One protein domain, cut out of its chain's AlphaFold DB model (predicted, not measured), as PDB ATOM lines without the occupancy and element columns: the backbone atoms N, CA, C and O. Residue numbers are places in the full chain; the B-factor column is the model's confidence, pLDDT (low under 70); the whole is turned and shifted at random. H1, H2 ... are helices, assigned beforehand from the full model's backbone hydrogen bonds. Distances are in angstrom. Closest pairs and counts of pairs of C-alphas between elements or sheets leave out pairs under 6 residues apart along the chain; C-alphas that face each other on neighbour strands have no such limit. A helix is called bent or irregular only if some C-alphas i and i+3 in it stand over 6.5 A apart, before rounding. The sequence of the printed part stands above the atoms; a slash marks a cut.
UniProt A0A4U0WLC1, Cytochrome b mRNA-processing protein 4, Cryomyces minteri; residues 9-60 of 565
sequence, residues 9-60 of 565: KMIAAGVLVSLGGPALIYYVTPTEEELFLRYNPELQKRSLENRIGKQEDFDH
ATOM      1  N   LYS A   9     163.670  90.261 153.000       85.56
ATOM      2  CA  LYS A   9     164.065  90.807 151.690       85.56
ATOM      3  C   LYS A   9     164.340  89.715 150.655       85.56
ATOM      4  O   LYS A   9     163.888  89.848 149.523       85.56
ATOM      5  N   MET A  10     165.042  88.644 151.033       88.19
ATOM      6  CA  MET A  10     165.338  87.526 150.127       88.19
ATOM      7  C   MET A  10     164.061  86.780 149.711       88.19
ATOM      8  O   MET A  10     163.897  86.467 148.536       88.19
ATOM      9  N   ILE A  11     163.124  86.565 150.642       89.19
ATOM     10  CA  ILE A  11     161.814  85.959 150.355       89.19
ATOM     11  C   ILE A  11     160.983  86.869 149.442       89.19
ATOM     12  O   ILE A  11     160.454  86.395 148.442       89.19
ATOM     13  N   ALA A  12     160.912  88.176 149.722       88.12
ATOM     14  CA  ALA A  12     160.179  89.122 148.878       88.12
ATOM     15  C   ALA A  12     160.740  89.191 147.445       88.12
ATOM     16  O   ALA A  12     159.970  89.174 146.487       88.12
ATOM     17  N   ALA A  13     162.068  89.206 147.286       86.06
ATOM     18  CA  ALA A  13     162.717  89.155 145.975       86.06
ATOM     19  C   ALA A  13     162.462  87.820 145.253       86.06
ATOM     20  O   ALA A  13     162.161  87.818 144.061       86.06
ATOM     21  N   GLY A  14     162.520  86.694 145.974       86.69
ATOM     22  CA  GLY A  14     162.201  85.372 145.434       86.69
ATOM     23  C   GLY A  14     160.762  85.278 144.926       86.69
ATOM     24  O   GLY A  14     160.544  84.863 143.795       86.69
ATOM     25  N   VAL A  15     159.780  85.734 145.710       89.38
ATOM     26  CA  VAL A  15     158.362  85.759 145.299       89.38
ATOM     27  C   VAL A  15     158.143  86.683 144.095       89.38
ATOM     28  O   VAL A  15     157.432  86.301 143.166       89.38
ATOM     29  N   LEU A  16     158.786  87.858 144.065       87.88
ATOM     30  CA  LEU A  16     158.708  88.785 142.931       87.88
ATOM     31  C   LEU A  16     159.211  88.137 141.632       87.88
ATOM     32  O   LEU A  16     158.568  88.280 140.598       87.88
ATOM     33  N   VAL A  17     160.331  87.408 141.673       87.12
ATOM     34  CA  VAL A  17     160.885  86.729 140.490       87.12
ATOM     35  C   VAL A  17     160.044  85.507 140.106       87.12
ATOM     36  O   VAL A  17     159.682  85.366 138.939       87.12
ATOM     37  N   SER A  18     159.675  84.657 141.069       83.06
ATOM     38  CA  SER A  18     158.938  83.411 140.817       83.06
ATOM     39  C   SER A  18     157.501  83.617 140.327       83.06
ATOM     40  O   SER A  18     156.983  82.747 139.634       83.06
ATOM     41  N   LEU A  19     156.852  84.738 140.666       88.25
ATOM     42  CA  LEU A  19     155.517  85.083 140.155       88.25
ATOM     43  C   LEU A  19     155.578  86.097 139.006       88.25
ATOM     44  O   LEU A  19     154.877  85.940 138.008       88.25
ATOM     45  N   GLY A  20     156.436  87.115 139.116       87.75
ATOM     46  CA  GLY A  20     156.576  88.168 138.111       87.75
ATOM     47  C   GLY A  20     157.195  87.682 136.802       87.75
ATOM     48  O   GLY A  20     156.801  88.164 135.747       87.75
ATOM     49  N   GLY A  21     158.101  86.696 136.841       82.88
ATOM     50  CA  GLY A  21     158.654  86.064 135.641       82.88
ATOM     51  C   GLY A  21     157.567  85.404 134.780       82.88
ATOM     52  O   GLY A  21     157.351  85.848 133.653       82.88
ATOM     53  N   PRO A  22     156.829  84.404 135.300       87.56
ATOM     54  CA  PRO A  22     155.714  83.789 134.582       87.56
ATOM     55  C   PRO A  22     154.621  84.786 134.178       87.56
ATOM     56  O   PRO A  22     154.155  84.731 133.045       87.56
ATOM     57  N   ALA A  23     154.243  85.728 135.052       82.50
ATOM     58  CA  ALA A  23     153.222  86.729 134.729       82.50
ATOM     59  C   ALA A  23     153.649  87.668 133.584       82.50
ATOM     60  O   ALA A  23     152.833  87.985 132.721       82.50
ATOM     61  N   LEU A  24     154.923  88.075 133.535       84.69
ATOM     62  CA  LEU A  24     155.465  88.872 132.432       84.69
ATOM     63  C   LEU A  24     155.518  88.070 131.127       84.69
ATOM     64  O   LEU A  24     155.199  88.620 130.077       84.69
ATOM     65  N   ILE A  25     155.867  86.778 131.181       83.38
ATOM     66  CA  ILE A  25     155.796  85.893 130.010       83.38
ATOM     67  C   ILE A  25     154.355  85.824 129.493       83.38
ATOM     68  O   ILE A  25     154.137  86.182 128.342       83.38
ATOM     69  N   TYR A  26     153.376  85.487 130.342       80.12
ATOM     70  CA  TYR A  26     151.956  85.430 129.959       80.12
ATOM     71  C   TYR A  26     151.398  86.754 129.412       80.12
ATOM     72  O   TYR A  26     150.470  86.729 128.611       80.12
ATOM     73  N   TYR A  27     151.943  87.901 129.829       81.00
ATOM     74  CA  TYR A  27     151.546  89.219 129.321       81.00
ATOM     75  C   TYR A  27     152.201  89.585 127.974       81.00
ATOM     76  O   TYR A  27     151.646  90.374 127.215       81.00
ATOM     77  N   VAL A  28     153.387  89.041 127.677       84.00
ATOM     78  CA  VAL A  28     154.162  89.353 126.459       84.00
ATOM     79  C   VAL A  28     153.960  88.307 125.356       84.00
ATOM     80  O   VAL A  28     154.133  88.625 124.179       84.00
ATOM     81  N   THR A  29     153.569  87.074 125.689       72.50
ATOM     82  CA  THR A  29     153.140  86.075 124.703       72.50
ATOM     83  C   THR A  29     151.735  86.413 124.190       72.50
ATOM     84  O   THR A  29     150.794  86.318 124.982       72.50
ATOM     85  N   PRO A  30     151.548  86.768 122.902       74.38
ATOM     86  CA  PRO A  30     150.210  86.942 122.340       74.38
ATOM     87  C   PRO A  30     149.445  85.617 122.384       74.38
ATOM     88  O   PRO A  30     150.046  84.540 122.305       74.38
ATOM     89  N   THR A  31     148.122  85.689 122.503       75.50
ATOM     90  CA  THR A  31     147.293  84.478 122.588       75.50
ATOM     91  C   THR A  31     147.252  83.733 121.251       75.50
ATOM     92  O   THR A  31     147.490  84.311 120.186       75.50
ATOM     93  N   GLU A  32     146.918  82.439 121.276       71.31
ATOM     94  CA  GLU A  32     146.778  81.644 120.045       71.31
ATOM     95  C   GLU A  32     145.706  82.221 119.101       71.31
ATOM     96  O   GLU A  32     145.855  82.152 117.882       71.31
ATOM     97  N   GLU A  33     144.671  82.864 119.653       72.38
ATOM     98  CA  GLU A  33     143.618  83.542 118.894       72.38
ATOM     99  C   GLU A  33     144.121  84.842 118.238       72.38
ATOM    100  O   GLU A  33     143.843  85.082 117.063       72.38
ATOM    101  N   GLU A  34     144.932  85.648 118.933       75.94
ATOM    102  CA  GLU A  34     145.584  86.835 118.352       75.94
ATOM    103  C   GLU A  34     146.604  86.474 117.261       75.94
ATOM    104  O   GLU A  34     146.723  87.183 116.258       75.94
ATOM    105  N   LEU A  35     147.328  85.364 117.435       71.62
ATOM    106  CA  LEU A  35     148.224  84.798 116.424       71.62
ATOM    107  C   LEU A  35     147.445  84.323 115.193       71.62
ATOM    108  O   LEU A  35     147.785  84.701 114.071       71.62
ATOM    109  N   PHE A  36     146.366  83.565 115.399       74.12
ATOM    110  CA  PHE A  36     145.479  83.098 114.334       74.12
ATOM    111  C   PHE A  36     144.856  84.266 113.550       74.12
ATOM    112  O   PHE A  36     144.862  84.255 112.317       74.12
ATOM    113  N   LEU A  37     144.397  85.322 114.231       76.00
ATOM    114  CA  LEU A  37     143.851  86.531 113.599       76.00
ATOM    115  C   LEU A  37     144.870  87.286 112.724       76.00
ATOM    116  O   LEU A  37     144.463  88.008 111.816       76.00
ATOM    117  N   ARG A  38     146.180  87.102 112.947       77.31
ATOM    118  CA  ARG A  38     147.257  87.681 112.118       77.31
ATOM    119  C   ARG A  38     147.703  86.793 110.951       77.31
ATOM    120  O   ARG A  38     148.558  87.215 110.172       77.31
ATOM    121  N   TYR A  39     147.172  85.580 110.809       75.31
ATOM    122  CA  TYR A  39     147.495  84.712 109.676       75.31
ATOM    123  C   TYR A  39     146.821  85.174 108.376       75.31
ATOM    124  O   TYR A  39     145.721  85.719 108.369       75.31
ATOM    125  N   ASN A  40     147.480  84.895 107.247       84.94
ATOM    126  CA  ASN A  40     146.904  85.033 105.908       84.94
ATOM    127  C   ASN A  40     145.605  84.187 105.809       84.94
ATOM    128  O   ASN A  40     145.622  83.053 106.297       84.94
ATOM    129  N   PRO A  41     144.503  84.674 105.200       80.06
ATOM    130  CA  PRO A  41     143.223  83.952 105.123       80.06
ATOM    131  C   PRO A  41     143.317  82.501 104.613       80.06
ATOM    132  O   PRO A  41     142.608  81.632 105.120       80.06
ATOM    133  N   GLU A  42     144.238  82.196 103.690       74.81
ATOM    134  CA  GLU A  42     144.544  80.819 103.248       74.81
ATOM    135  C   GLU A  42     144.972  79.902 104.416       74.81
ATOM    136  O   GLU A  42     144.539  78.752 104.527       74.81
ATOM    137  N   LEU A  43     145.812  80.420 105.318       74.81
ATOM    138  CA  LEU A  43     146.314  79.705 106.493       74.81
ATOM    139  C   LEU A  43     145.274  79.647 107.615       74.81
ATOM    140  O   LEU A  43     145.198  78.630 108.301       74.81
ATOM    141  N   GLN A  44     144.445  80.683 107.779       78.25
ATOM    142  CA  GLN A  44     143.303  80.644 108.702       78.25
ATOM    143  C   GLN A  44     142.331  79.528 108.309       78.25
ATOM    144  O   GLN A  44     141.994  78.687 109.142       78.25
ATOM    145  N   LYS A  45     141.955  79.462 107.025       81.06
ATOM    146  CA  LYS A  45     141.088  78.412 106.479       81.06
ATOM    147  C   LYS A  45     141.678  77.017 106.708       81.06
ATOM    148  O   LYS A  45     141.048  76.204 107.384       81.06
ATOM    149  N   ARG A  46     142.922  76.774 106.275       78.31
ATOM    150  CA  ARG A  46     143.605  75.485 106.503       78.31
ATOM    151  C   ARG A  46     143.750  75.141 107.985       78.31
ATOM    152  O   ARG A  46     143.685  73.968 108.343       78.31
ATOM    153  N   SER A  47     143.956  76.120 108.864       77.44
ATOM    154  CA  SER A  47     144.081  75.869 110.304       77.44
ATOM    155  C   SER A  47     142.737  75.593 110.987       77.44
ATOM    156  O   SER A  47     142.739  74.939 112.027       77.44
ATOM    157  N   LEU A  48     141.609  76.045 110.425       79.12
ATOM    158  CA  LEU A  48     140.263  75.657 110.864       79.12
ATOM    159  C   LEU A  48     139.901  74.253 110.369       79.12
ATOM    160  O   LEU A  48     139.473  73.425 111.168       79.12
ATOM    161  N   GLU A  49     140.143  73.967 109.087       78.75
ATOM    162  CA  GLU A  49     139.918  72.649 108.469       78.75
ATOM    163  C   GLU A  49     140.694  71.549 109.215       78.75
ATOM    164  O   GLU A  49     140.121  70.540 109.620       78.75
ATOM    165  N   ASN A  50     141.976  71.788 109.513       80.81
ATOM    166  CA  ASN A  50     142.803  70.853 110.283       80.81
ATOM    167  C   ASN A  50     142.535  70.867 111.802       80.81
ATOM    168  O   ASN A  50     143.142  70.070 112.516       80.81
ATOM    169  N   ARG A  51     141.676  71.750 112.342       79.69
ATOM    170  CA  ARG A  51     141.433  71.810 113.799       79.69
ATOM    171  C   ARG A  51     140.670  70.587 114.299       79.69
ATOM    172  O   ARG A  51     140.984  70.091 115.373       79.69
ATOM    173  N   ILE A  52     139.703  70.110 113.513       79.19
ATOM    174  CA  ILE A  52     138.888  68.934 113.848       79.19
ATOM    175  C   ILE A  52     139.768  67.679 113.819       79.19
ATOM    176  O   ILE A  52     139.898  67.021 114.845       79.19
ATOM    177  N   GLY A  53     140.482  67.434 112.712       82.94
ATOM    178  CA  GLY A  53     141.395  66.290 112.594       82.94
ATOM    179  C   GLY A  53     142.463  66.255 113.693       82.94
ATOM    180  O   GLY A  53     142.645  65.227 114.329       82.94
ATOM    181  N   LYS A  54     143.086  67.395 114.033       82.12
ATOM    182  CA  LYS A  54     144.037  67.470 115.163       82.12
ATOM    183  C   LYS A  54     143.415  67.144 116.523       82.12
ATOM    184  O   LYS A  54     144.123  66.665 117.406       82.12
ATOM    185  N   GLN A  55     142.133  67.444 116.720       80.62
ATOM    186  CA  GLN A  55     141.424  67.121 117.956       80.62
ATOM    187  C   GLN A  55     141.092  65.621 118.013       80.62
ATOM    188  O   GLN A  55     141.310  64.994 119.044       80.62
ATOM    189  N   GLU A  56     140.673  65.033 116.890       84.56
ATOM    190  CA  GLU A  56     140.451  63.589 116.739       84.56
ATOM    191  C   GLU A  56     141.757  62.786 116.905       84.56
ATOM    192  O   GLU A  56     141.788  61.819 117.668       84.56
ATOM    193  N   ASP A  57     142.860  63.232 116.290       82.94
ATOM    194  CA  ASP A  57     144.215  62.685 116.467       82.94
ATOM    195  C   ASP A  57     144.653  62.724 117.938       82.94
ATOM    196  O   ASP A  57     145.212  61.755 118.460       82.94
ATOM    197  N   PHE A  58     144.399  63.845 118.626       85.25
ATOM    198  CA  PHE A  58     144.756  64.027 120.031       85.25
ATOM    199  C   PHE A  58     143.924  63.129 120.952       85.25
ATOM    200  O   PHE A  58     144.493  62.449 121.806       85.25
ATOM    201  N   ASP A  59     142.605  63.063 120.764       86.50
ATOM    202  CA  ASP A  59     141.734  62.181 121.544       86.50
ATOM    203  C   ASP A  59     142.051  60.700 121.277       86.50
ATOM    204  O   ASP A  59     142.076  59.894 122.214       86.50
ATOM    205  N   HIS A  60     142.387  60.329 120.036       90.00
ATOM    206  CA  HIS A  60     142.888  58.997 119.694       90.00
ATOM    207  C   HIS A  60     144.218  58.688 120.402       90.00
ATOM    208  O   HIS A  60     144.328  57.660 121.074       90.00
TER     209      HIS A  60
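AT A GLANCE: This is residues 9 to 60 of the 565 residues of the protein "Cytochrome b mRNA-processing protein 4" of Cryomyces minteri (UniProt A0A4U0WLC1). Two long helices, H1 and H3, make the arms of an open L, with short H2 near the corner beside the start of H3; the contacts are few. The printed part has 52 residues with three named helices, in the order H1, H2, H3, and no named strand: all helix. It is extended, with a radius of gyration of the C-alphas of 18.2 A, and flat, spanning 53 by 30 by 8 A.

IN THESE COORDINATES: H1, residues 9 to 28, runs 27.1 A from C-alpha 9 at (164.065, 90.807, 151.690), with a kink of 27 degrees near residue 22. H2 is residues 32 to 37, 8.6 A. H3, residues 41 to 60, was assigned as one helix by its hydrogen bonds but is bent: C-alphas 49 and 52 are 6.6 A apart. Its arms are H3a, residues 41 to 49, and H3b, residues 52 to 60, each 12.2 A; C-alpha 60 is at (142.888, 58.997, 119.694).

HOW THE PARTS SIT: H1 is apart from H2, H3a and H3b. H2 and H3a are close but not clearly touching, the closest C-alphas, Phe 36 and Gln 44, 6.5 A apart, at a steep tilt of 44 degrees, opposite ways. H3a and H3b stand at 36 degrees, only just a steep tilt. Every O i to N i+4 pair is within hydrogen-bond range in H2, H3a and H3b, and 15 of 16 in H1.

THE WHOLE: The farthest C-alphas, Lys 9 and Glu 42, are 53.2 A apart. The printed part has no cut, both links are tight, and no printed residue is under 70 in pLDDT.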